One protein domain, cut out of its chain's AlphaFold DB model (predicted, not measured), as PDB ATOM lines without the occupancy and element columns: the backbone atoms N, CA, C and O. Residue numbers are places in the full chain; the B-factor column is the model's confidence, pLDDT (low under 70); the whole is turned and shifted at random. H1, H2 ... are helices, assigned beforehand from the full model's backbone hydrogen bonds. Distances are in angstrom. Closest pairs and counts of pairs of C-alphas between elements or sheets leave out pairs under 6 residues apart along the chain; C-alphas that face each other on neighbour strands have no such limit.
ATOM      1  N   THR A  11     169.319 132.119 166.441       91.69
ATOM      2  CA  THR A  11     168.101 131.342 166.186       91.69
ATOM      3  C   THR A  11     167.442 130.810 167.460       91.69
ATOM      4  O   THR A  11     166.218 130.691 167.487       91.69
ATOM      5  N   LEU A  12     168.201 130.571 168.538       94.56
ATOM      6  CA  LEU A  12     167.656 130.162 169.843       94.56
ATOM      7  C   LEU A  12     166.759 131.242 170.463       94.56
ATOM      8  O   LEU A  12     165.808 130.944 171.187       94.56
ATOM      9  N   LEU A  13     167.033 132.511 170.155       94.50
ATOM     10  CA  LEU A  13     166.285 133.646 170.690       94.50
ATOM     11  C   LEU A  13     164.914 133.799 170.023       94.50
ATOM     12  O   LEU A  13     164.029 134.427 170.600       94.50
ATOM     13  N   ILE A  14     164.706 133.204 168.843       94.56
ATOM     14  CA  ILE A  14     163.418 133.235 168.137       94.56
ATOM     15  C   ILE A  14     162.366 132.458 168.937       94.56
ATOM     16  O   ILE A  14     161.284 132.978 169.214       94.56
ATOM     17  N   THR A  15     162.685 131.226 169.342       95.69
ATOM     18  CA  THR A  15     161.762 130.374 170.107       95.69
ATOM     19  C   THR A  15     161.597 130.858 171.541       95.69
ATOM     20  O   THR A  15     160.474 130.858 172.043       95.69
ATOM     21  N   LEU A  16     162.671 131.354 172.168       96.62
ATOM     22  CA  LEU A  16     162.601 131.997 173.482       96.62
ATOM     23  C   LEU A  16     161.615 133.178 173.474       96.62
ATOM     24  O   LEU A  16     160.737 133.256 174.330       96.62
ATOM     25  N   ASN A  17     161.723 134.067 172.480       95.81
ATOM     26  CA  ASN A  17     160.851 135.235 172.354       95.81
ATOM     27  C   ASN A  17     159.383 134.851 172.152       95.81
ATOM     28  O   ASN A  17     158.500 135.461 172.747       95.81
ATOM     29  N   ALA A  18     159.106 133.846 171.315       96.75
ATOM     30  CA  ALA A  18     157.737 133.397 171.076       96.75
ATOM     31  C   ALA A  18     157.077 132.873 172.363       96.75
ATOM     32  O   ALA A  18     155.955 133.270 172.666       96.75
ATOM     33  N   ARG A  19     157.788 132.051 173.149       97.81
ATOM     34  CA  ARG A  19     157.288 131.531 174.435       97.81
ATOM     35  C   ARG A  19     157.142 132.630 175.493       97.81
ATOM     36  O   ARG A  19     156.143 132.659 176.201       97.81
ATOM     37  N   ALA A  20     158.082 133.577 175.550       97.25
ATOM     38  CA  ALA A  20     157.997 134.733 176.444       97.25
ATOM     39  C   ALA A  20     156.770 135.614 176.146       97.25
ATOM     40  O   ALA A  20     156.020 135.950 177.058       97.25
ATOM     41  N   LYS A  21     156.522 135.928 174.868       96.00
ATOM     42  CA  LYS A  21     155.336 136.688 174.443       96.00
ATOM     43  C   LYS A  21     154.032 135.943 174.691       96.00
ATOM     44  O   LYS A  21     153.026 136.570 175.009       96.00
ATOM     45  N   ASP A  22     154.041 134.621 174.525       97.44
ATOM     46  CA  ASP A  22     152.880 133.801 174.851       97.44
ATOM     47  C   ASP A  22     152.548 133.877 176.339       97.44
ATOM     48  O   ASP A  22     151.388 134.086 176.663       97.44
ATOM     49  N   TYR A  23     153.543 133.804 177.227       98.31
ATOM     50  CA  TYR A  23     153.335 133.925 178.673       98.31
ATOM     51  C   TYR A  23     152.657 135.244 179.082       98.31
ATOM     52  O   TYR A  23     151.807 135.255 179.970       98.31
ATOM     53  N   GLU A  24     153.000 136.354 178.425       96.38
ATOM     54  CA  GLU A  24     152.374 137.662 178.667       96.38
ATOM     55  C   GLU A  24     150.939 137.759 178.116       96.38
ATOM     56  O   GLU A  24     150.182 138.659 178.490       96.38
ATOM     57  N   ASN A  25     150.536 136.848 177.226       95.25
ATOM     58  CA  ASN A  25     149.202 136.842 176.646       95.25
ATOM     59  C   ASN A  25     148.167 136.355 177.682       95.25
ATOM     60  O   ASN A  25     148.328 135.274 178.251       95.25
ATOM     61  N   PRO A  26     147.030 137.057 177.874       95.88
ATOM     62  CA  PRO A  26     145.947 136.587 178.744       95.88
ATOM     63  C   PRO A  26     145.390 135.201 178.376       95.88
ATOM     64  O   PRO A  26     144.745 134.558 179.198       95.88
ATOM     65  N   LYS A  27     145.608 134.758 177.133       96.00
ATOM     66  CA  LYS A  27     145.265 133.429 176.613       96.00
ATOM     67  C   LYS A  27     146.520 132.619 176.267       96.00
ATOM     68  O   LYS A  27     146.534 131.950 175.235       96.00
ATOM     69  N   SER A  28     147.570 132.740 177.082       97.81
ATOM     70  CA  SER A  28     148.810 131.969 176.948       97.81
ATOM     71  C   SER A  28     148.504 130.485 176.749       97.81
ATOM     72  O   SER A  28     147.669 129.922 177.455       97.81
ATOM     73  N   VAL A  29     149.159 129.876 175.764       97.62
ATOM     74  CA  VAL A  29     149.014 128.454 175.431       97.62
ATOM     75  C   VAL A  29     149.953 127.597 176.276       97.62
ATOM     76  O   VAL A  29     149.567 126.519 176.718       97.62
ATOM     77  N   LEU A  30     151.188 128.060 176.481       98.06
ATOM     78  CA  LEU A  30     152.249 127.277 177.124       98.06
ATOM     79  C   LEU A  30     152.443 127.632 178.596       98.06
ATOM     80  O   LEU A  30     152.985 126.832 179.352       98.06
ATOM     81  N   HIS A  31     152.038 128.835 179.011       97.81
ATOM     82  CA  HIS A  31     152.274 129.365 180.355       97.81
ATOM     83  C   HIS A  31     153.757 129.319 180.789       97.81
ATOM     84  O   HIS A  31     154.064 129.230 181.981       97.81
ATOM     85  N   ASP A  32     154.689 129.427 179.833       98.25
ATOM     86  CA  ASP A  32     156.133 129.316 180.066       98.25
ATOM     87  C   ASP A  32     156.718 130.584 180.711       98.25
ATOM     88  O   ASP A  32     157.302 131.471 180.077       98.25
ATOM     89  N   LYS A  33     156.587 130.637 182.036       98.19
ATOM     90  CA  LYS A  33     157.151 131.696 182.875       98.19
ATOM     91  C   LYS A  33     158.673 131.778 182.771       98.19
ATOM     92  O   LYS A  33     159.234 132.863 182.923       98.19
ATOM     93  N   LYS A  34     159.360 130.653 182.542       98.06
ATOM     94  CA  LYS A  34     160.825 130.616 182.549       98.06
ATOM     95  C   LYS A  34     161.388 131.310 181.315       98.06
ATOM     96  O   LYS A  34     162.304 132.119 181.460       98.06
ATOM     97  N   SER A  35     160.800 131.083 180.141       97.62
ATOM     98  CA  SER A  35     161.169 131.814 178.926       97.62
ATOM     99  C   SER A  35     160.973 133.322 179.084       97.62
ATOM    100  O   SER A  35     161.858 134.086 178.696       97.62
ATOM    101  N   PHE A  36     159.873 133.763 179.705       97.88
ATOM    102  CA  PHE A  36     159.657 135.181 180.013       97.88
ATOM    103  C   PHE A  36     160.730 135.746 180.953       97.88
ATOM    104  O   PHE A  36     161.342 136.774 180.660       97.88
ATOM    105  N   GLU A  37     161.015 135.055 182.060       97.56
ATOM    106  CA  GLU A  37     162.044 135.469 183.019       97.56
ATOM    107  C   GLU A  37     163.421 135.593 182.362       97.56
ATOM    108  O   GLU A  37     164.106 136.594 182.581       97.56
ATOM    109  N   ILE A  38     163.816 134.617 181.539       95.94
ATOM    110  CA  ILE A  38     165.087 134.642 180.807       95.94
ATOM    111  C   ILE A  38     165.094 135.814 179.825       95.94
ATOM    112  O   ILE A  38     165.990 136.652 179.900       95.94
ATOM    113  N   ALA A  39     164.086 135.928 178.954       95.50
ATOM    114  CA  ALA A  39     164.009 136.989 177.949       95.50
ATOM    115  C   ALA A  39     164.059 138.396 178.574       95.50
ATOM    116  O   ALA A  39     164.761 139.268 178.062       95.50
ATOM    117  N   SER A  40     163.396 138.599 179.719       95.06
ATOM    118  CA  SER A  40     163.373 139.883 180.439       95.06
ATOM    119  C   SER A  40     164.747 140.332 180.958       95.06
ATOM    120  O   SER A  40     164.982 141.526 181.163       95.06
ATOM    121  N   GLN A  41     165.671 139.388 181.153       95.94
ATOM    122  CA  GLN A  41     167.018 139.651 181.652       95.94
ATOM    123  C   GLN A  41     168.029 139.878 180.529       95.94
ATOM    124  O   GLN A  41     169.133 140.341 180.815       95.94
ATOM    125  N   LEU A  42     167.690 139.588 179.271       95.00
ATOM    126  CA  LEU A  42     168.628 139.696 178.159       95.00
ATOM    127  C   LEU A  42     168.782 141.138 177.659       95.00
ATOM    128  O   LEU A  42     167.825 141.907 177.531       95.00
ATOM    129  N   ASP A  43     170.023 141.494 177.339       94.00
ATOM    130  CA  ASP A  43     170.377 142.706 176.614       94.00
ATOM    131  C   ASP A  43     170.296 142.454 175.106       94.00
ATOM    132  O   ASP A  43     171.301 142.282 174.416       94.00
ATOM    133  N   TYR A  44     169.067 142.324 174.613       93.12
ATOM    134  CA  TYR A  44     168.797 141.985 173.224       93.12
ATOM    135  C   TYR A  44     167.523 142.664 172.720       93.12
ATOM    136  O   TYR A  44     166.517 142.725 173.428       93.12
ATOM    137  N   ASP A  45     167.556 143.155 171.480       92.06
ATOM    138  CA  ASP A  45     166.381 143.733 170.831       92.06
ATOM    139  C   ASP A  45     165.549 142.648 170.134       92.06
ATOM    140  O   ASP A  45     165.856 142.197 169.027       92.06
ATOM    141  N   PHE A  46     164.472 142.235 170.800       92.56
ATOM    142  CA  PHE A  46     163.530 141.242 170.288       92.56
ATOM    143  C   PHE A  46     162.552 141.786 169.237       92.56
ATOM    144  O   PHE A  46     161.908 140.980 168.560       92.56
ATOM    145  N   LYS A  47     162.462 143.113 169.038       90.38
ATOM    146  CA  LYS A  47     161.510 143.724 168.087       90.38
ATOM    147  C   LYS A  47     161.732 143.276 166.648       90.38
ATOM    148  O   LYS A  47     160.804 143.233 165.847       90.38
ATOM    149  N   LYS A  48     162.957 142.873 166.310       87.31
ATOM    150  CA  LYS A  48     163.286 142.325 164.986       87.31
ATOM    151  C   LYS A  48     162.554 141.023 164.640       87.31
ATOM    152  O   LYS A  48     162.572 140.619 163.484       87.31
ATOM    153  N   PHE A  49     161.916 140.369 165.612       89.75
ATOM    154  CA  PHE A  49     161.114 139.163 165.401       89.75
ATOM    155  C   PHE A  49     159.601 139.439 165.302       89.75
ATOM    156  O   PHE A  49     158.821 138.501 165.149       89.75
ATOM    157  N   ASP A  50     159.155 140.697 165.386       83.81
ATOM    158  CA  ASP A  50     157.733 141.050 165.536       83.81
ATOM    159  C   ASP A  50     156.876 140.809 164.282       83.81
ATOM    160  O   ASP A  50     155.654 140.743 164.376       83.81
ATOM    161  N   THR A  51     157.485 140.639 163.108       81.69
ATOM    162  CA  THR A  51     156.762 140.514 161.830       81.69
ATOM    163  C   THR A  51     156.346 139.078 161.483       81.69
ATOM    164  O   THR A  51     155.599 138.867 160.527       81.69
ATOM    165  N   ALA A  52     156.780 138.078 162.255       83.19
ATOM    166  CA  ALA A  52     156.653 136.661 161.911       83.19
ATOM    167  C   ALA A  52     155.498 135.945 162.648       83.19
ATOM    168  O   ALA A  52     155.710 134.972 163.375       83.19
ATOM    169  N   TRP A  53     154.254 136.398 162.452       89.12
ATOM    170  CA  TRP A  53     153.072 135.839 163.137       89.12
ATOM    171  C   TRP A  53     152.869 134.331 162.889       89.12
ATOM    172  O   TRP A  53     152.495 133.596 163.801       89.12
ATOM    173  N   ALA A  54     153.157 133.845 161.677       93.12
ATOM    174  CA  ALA A  54     153.051 132.422 161.355       93.12
ATOM    175  C   ALA A  54     154.079 131.590 162.139       93.12
ATOM    176  O   ALA A  54     153.754 130.525 162.660       93.12
ATOM    177  N   SER A  55     155.306 132.103 162.282       92.44
ATOM    178  CA  SER A  55     156.342 131.468 163.100       92.44
ATOM    179  C   SER A  55     155.956 131.442 164.573       92.44
ATOM    180  O   SER A  55     156.164 130.419 165.214       92.44
ATOM    181  N   TYR A  56     155.349 132.514 165.096       94.75
ATOM    182  CA  TYR A  56     154.858 132.556 166.475       94.75
ATOM    183  C   TYR A  56     153.919 131.378 166.765       94.75
ATOM    184  O   TYR A  56     154.229 130.543 167.612       94.75
ATOM    185  N   TYR A  57     152.831 131.233 166.003       95.81
ATOM    186  CA  TYR A  57     151.881 130.141 166.231       95.81
ATOM    187  C   TYR A  57     152.463 128.761 165.917       95.81
ATOM    188  O   TYR A  57     152.154 127.803 166.621       95.81
ATOM    189  N   GLY A  58     153.337 128.648 164.912       97.50
ATOM    190  CA  GLY A  58     154.035 127.396 164.615       97.50
ATOM    191  C   GLY A  58     154.930 126.927 165.766       97.50
ATOM    192  O   GLY A  58     154.967 125.736 166.074       97.50
ATOM    193  N   ILE A  59     155.612 127.853 166.446       97.00
ATOM    194  CA  ILE A  59     156.444 127.549 167.617       97.00
ATOM    195  C   ILE A  59     155.576 127.097 168.791       97.00
ATOM    196  O   ILE A  59     155.899 126.080 169.402       97.00
ATOM    197  N   LEU A  60     154.475 127.801 169.072       97.75
ATOM    198  CA  LEU A  60     153.572 127.429 170.164       97.75
ATOM    199  C   LEU A  60     152.925 126.066 169.933       97.75
ATOM    200  O   LEU A  60     152.934 125.231 170.831       97.75
ATOM    201  N   ALA A  61     152.420 125.814 168.724       98.25
ATOM    202  CA  ALA A  61     151.821 124.530 168.379       98.25
ATOM    203  C   ALA A  61     152.833 123.384 168.517       98.25
ATOM    204  O   ALA A  61     152.510 122.346 169.087       98.25
ATOM    205  N   ARG A  62     154.070 123.581 168.039       97.81
ATOM    206  CA  ARG A  62     155.137 122.581 168.161       97.81
ATOM    207  C   ARG A  62     155.460 122.273 169.622       97.81
ATOM    208  O   ARG A  62     155.512 121.100 169.969       97.81
ATOM    209  N   ALA A  63     155.670 123.300 170.447       97.81
ATOM    210  CA  ALA A  63     155.979 123.126 171.864       97.81
ATOM    211  C   ALA A  63     154.826 122.430 172.603       97.81
ATOM    212  O   ALA A  63     155.047 121.416 173.250       97.81
ATOM    213  N   TYR A  64     153.588 122.890 172.401       98.31
ATOM    214  CA  TYR A  64     152.405 122.304 173.032       98.31
ATOM    215  C   TYR A  64     152.246 120.816 172.691       98.31
ATOM    216  O   TYR A  64     152.045 119.989 173.574       98.31
ATOM    217  N   ILE A  65     152.356 120.457 171.406       98.38
ATOM    218  CA  ILE A  65     152.223 119.059 170.978       98.38
ATOM    219  C   ILE A  65     153.355 118.209 171.566       98.38
ATOM    220  O   ILE A  65     153.091 117.110 172.042       98.38
ATOM    221  N   MET A  66     154.598 118.702 171.558       97.38
ATOM    222  CA  MET A  66     155.729 117.981 172.151       97.38
ATOM    223  C   MET A  66     155.525 117.748 173.652       97.38
ATOM    224  O   MET A  66     155.677 116.613 174.098       97.38
ATOM    225  N   ASP A  67     155.109 118.769 174.401       97.38
ATOM    226  CA  ASP A  67     154.822 118.658 175.833       97.38
ATOM    227  C   ASP A  67     153.728 117.624 176.112       97.38
ATOM    228  O   ASP A  67     153.879 116.782 176.995       97.38
ATOM    229  N   GLU A  68     152.632 117.653 175.351       98.38
ATOM    230  CA  GLU A  68     151.527 116.708 175.524       98.38
ATOM    231  C   GLU A  68     151.942 115.267 175.209       98.38
ATOM    232  O   GLU A  68     151.591 114.350 175.952       98.38
ATOM    233  N   GLU A  69     152.716 115.039 174.146       98.12
ATOM    234  CA  GLU A  69     153.199 113.695 173.816       98.12
ATOM    235  C   GLU A  69     154.225 113.181 174.837       98.12
ATOM    236  O   GLU A  69     154.178 112.008 175.218       98.12
ATOM    237  N   VAL A  70     155.102 114.050 175.351       97.69
ATOM    238  CA  VAL A  70     156.057 113.688 176.410       97.69
ATOM    239  C   VAL A  70     155.329 113.365 177.716       97.69
ATOM    240  O   VAL A  70     155.628 112.337 178.324       97.69
ATOM    241  N   LYS A  71     154.335 114.163 178.127       98.00
ATOM    242  CA  LYS A  71     153.519 113.875 179.323       98.00
ATOM    243  C   LYS A  71     152.826 112.520 179.218       98.00
ATOM    244  O   LYS A  71     152.975 111.703 180.120       98.00
ATOM    245  N   LYS A  72     152.155 112.237 178.094       98.50
ATOM    246  CA  LYS A  72     151.512 110.931 177.850       98.50
ATOM    247  C   LYS A  72     152.510 109.778 177.928       98.50
ATOM    248  O   LYS A  72     152.180 108.702 178.428       98.50
ATOM    249  N   PHE A  73     153.725 109.977 177.419       98.38
ATOM    250  CA  PHE A  73     154.772 108.964 177.478       98.38
ATOM    251  C   PHE A  73     155.239 108.708 178.918       98.38
ATOM    252  O   PHE A  73     155.330 107.546 179.313       98.38
ATOM    253  N   ILE A  74     155.456 109.764 179.710       98.50
ATOM    254  CA  ILE A  74     155.812 109.670 181.137       98.50
ATOM    255  C   ILE A  74     154.706 108.969 181.930       98.50
ATOM    256  O   ILE A  74     154.986 108.053 182.697       98.50
ATOM    257  N   GLU A  75     153.445 109.360 181.728       98.44
ATOM    258  CA  GLU A  75     152.294 108.754 182.410       98.44
ATOM    259  C   GLU A  75     152.186 107.253 182.120       98.44
ATOM    260  O   GLU A  75     151.863 106.462 183.006       98.44
ATOM    261  N   ARG A  76     152.479 106.848 180.880       98.50
ATOM    262  CA  ARG A  76     152.459 105.441 180.468       98.50
ATOM    263  C   ARG A  76     153.671 104.652 180.969       98.50
ATOM    264  O   ARG A  76     153.540 103.453 181.216       98.50
ATOM    265  N   TYR A  77     154.828 105.297 181.096       98.38
ATOM    266  CA  TYR A  77     156.090 104.677 181.496       98.38
ATOM    267  C   TYR A  77     156.781 105.516 182.587       98.38
ATOM    268  O   TYR A  77     157.709 106.268 182.283       98.38
TER     269      TYR A  77
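This is residues 11 to 77 of the 90 residues of an uncharacterized protein of Fusobacterium periodonticum ATCC 33693 (UniProt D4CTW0). One helix, H1, runs through the middle of a small body, and the chain after it wraps round it as an open ring made of H2, the short H3 and the first part of H4. H4, by far the longest helix, crosses H1 near its own beginning and then runs on away from the body, so that residues 68 to 77 stick out as an arm. The printed part has 67 residues with four named helices, in the order H1, H2, H3, H4, and no named strand; its class is all helix. It is only just compact, close to loose, with a radius of gyration of the C-alphas of 13.0 A, and it spans 42 by 25 by 25 A.

H1, residues 12 to 24, is the hub, touching three other helices. It touches H2, residues 33 to 41, at a steep tilt of 66 degrees, opposite ways; their closest C-alphas, of Ala 20 and Phe 36, are 4.0 A apart. With its residues 14 to 17 alone, H1 only just touches H3, residues 46 to 49, with 3 pairs of C-alphas within 8 A, the closest being Asn 17 and Phe 46 at 6.9 A. H4, residues 53 to 76, touches H1 with its residues 56 to 60 alone, about perpendicular at 85 degrees; the closest C-alphas, of Ala 18 and Tyr 56, are 5.5 A apart. H2 and H4 are apart. Every backbone O i to N i+4 pair is within hydrogen-bond range in H1 and H4, and 4 of 5 are in H2; H3 is too short for such a pair.

H1 begins at C-alpha 12, (167.656, 130.162, 169.843), and is 19.2 A long. H2 is 12.7 A long and H3 5.8 A. H4 is 35.0 A long and ends at C-alpha 76, (152.459, 105.441, 180.468).

The C-alphas farthest apart, of Asp 45 and Arg 76, are 41.9 A apart. The printed part has no cut and no long link. No printed residue has a pLDDT under 70.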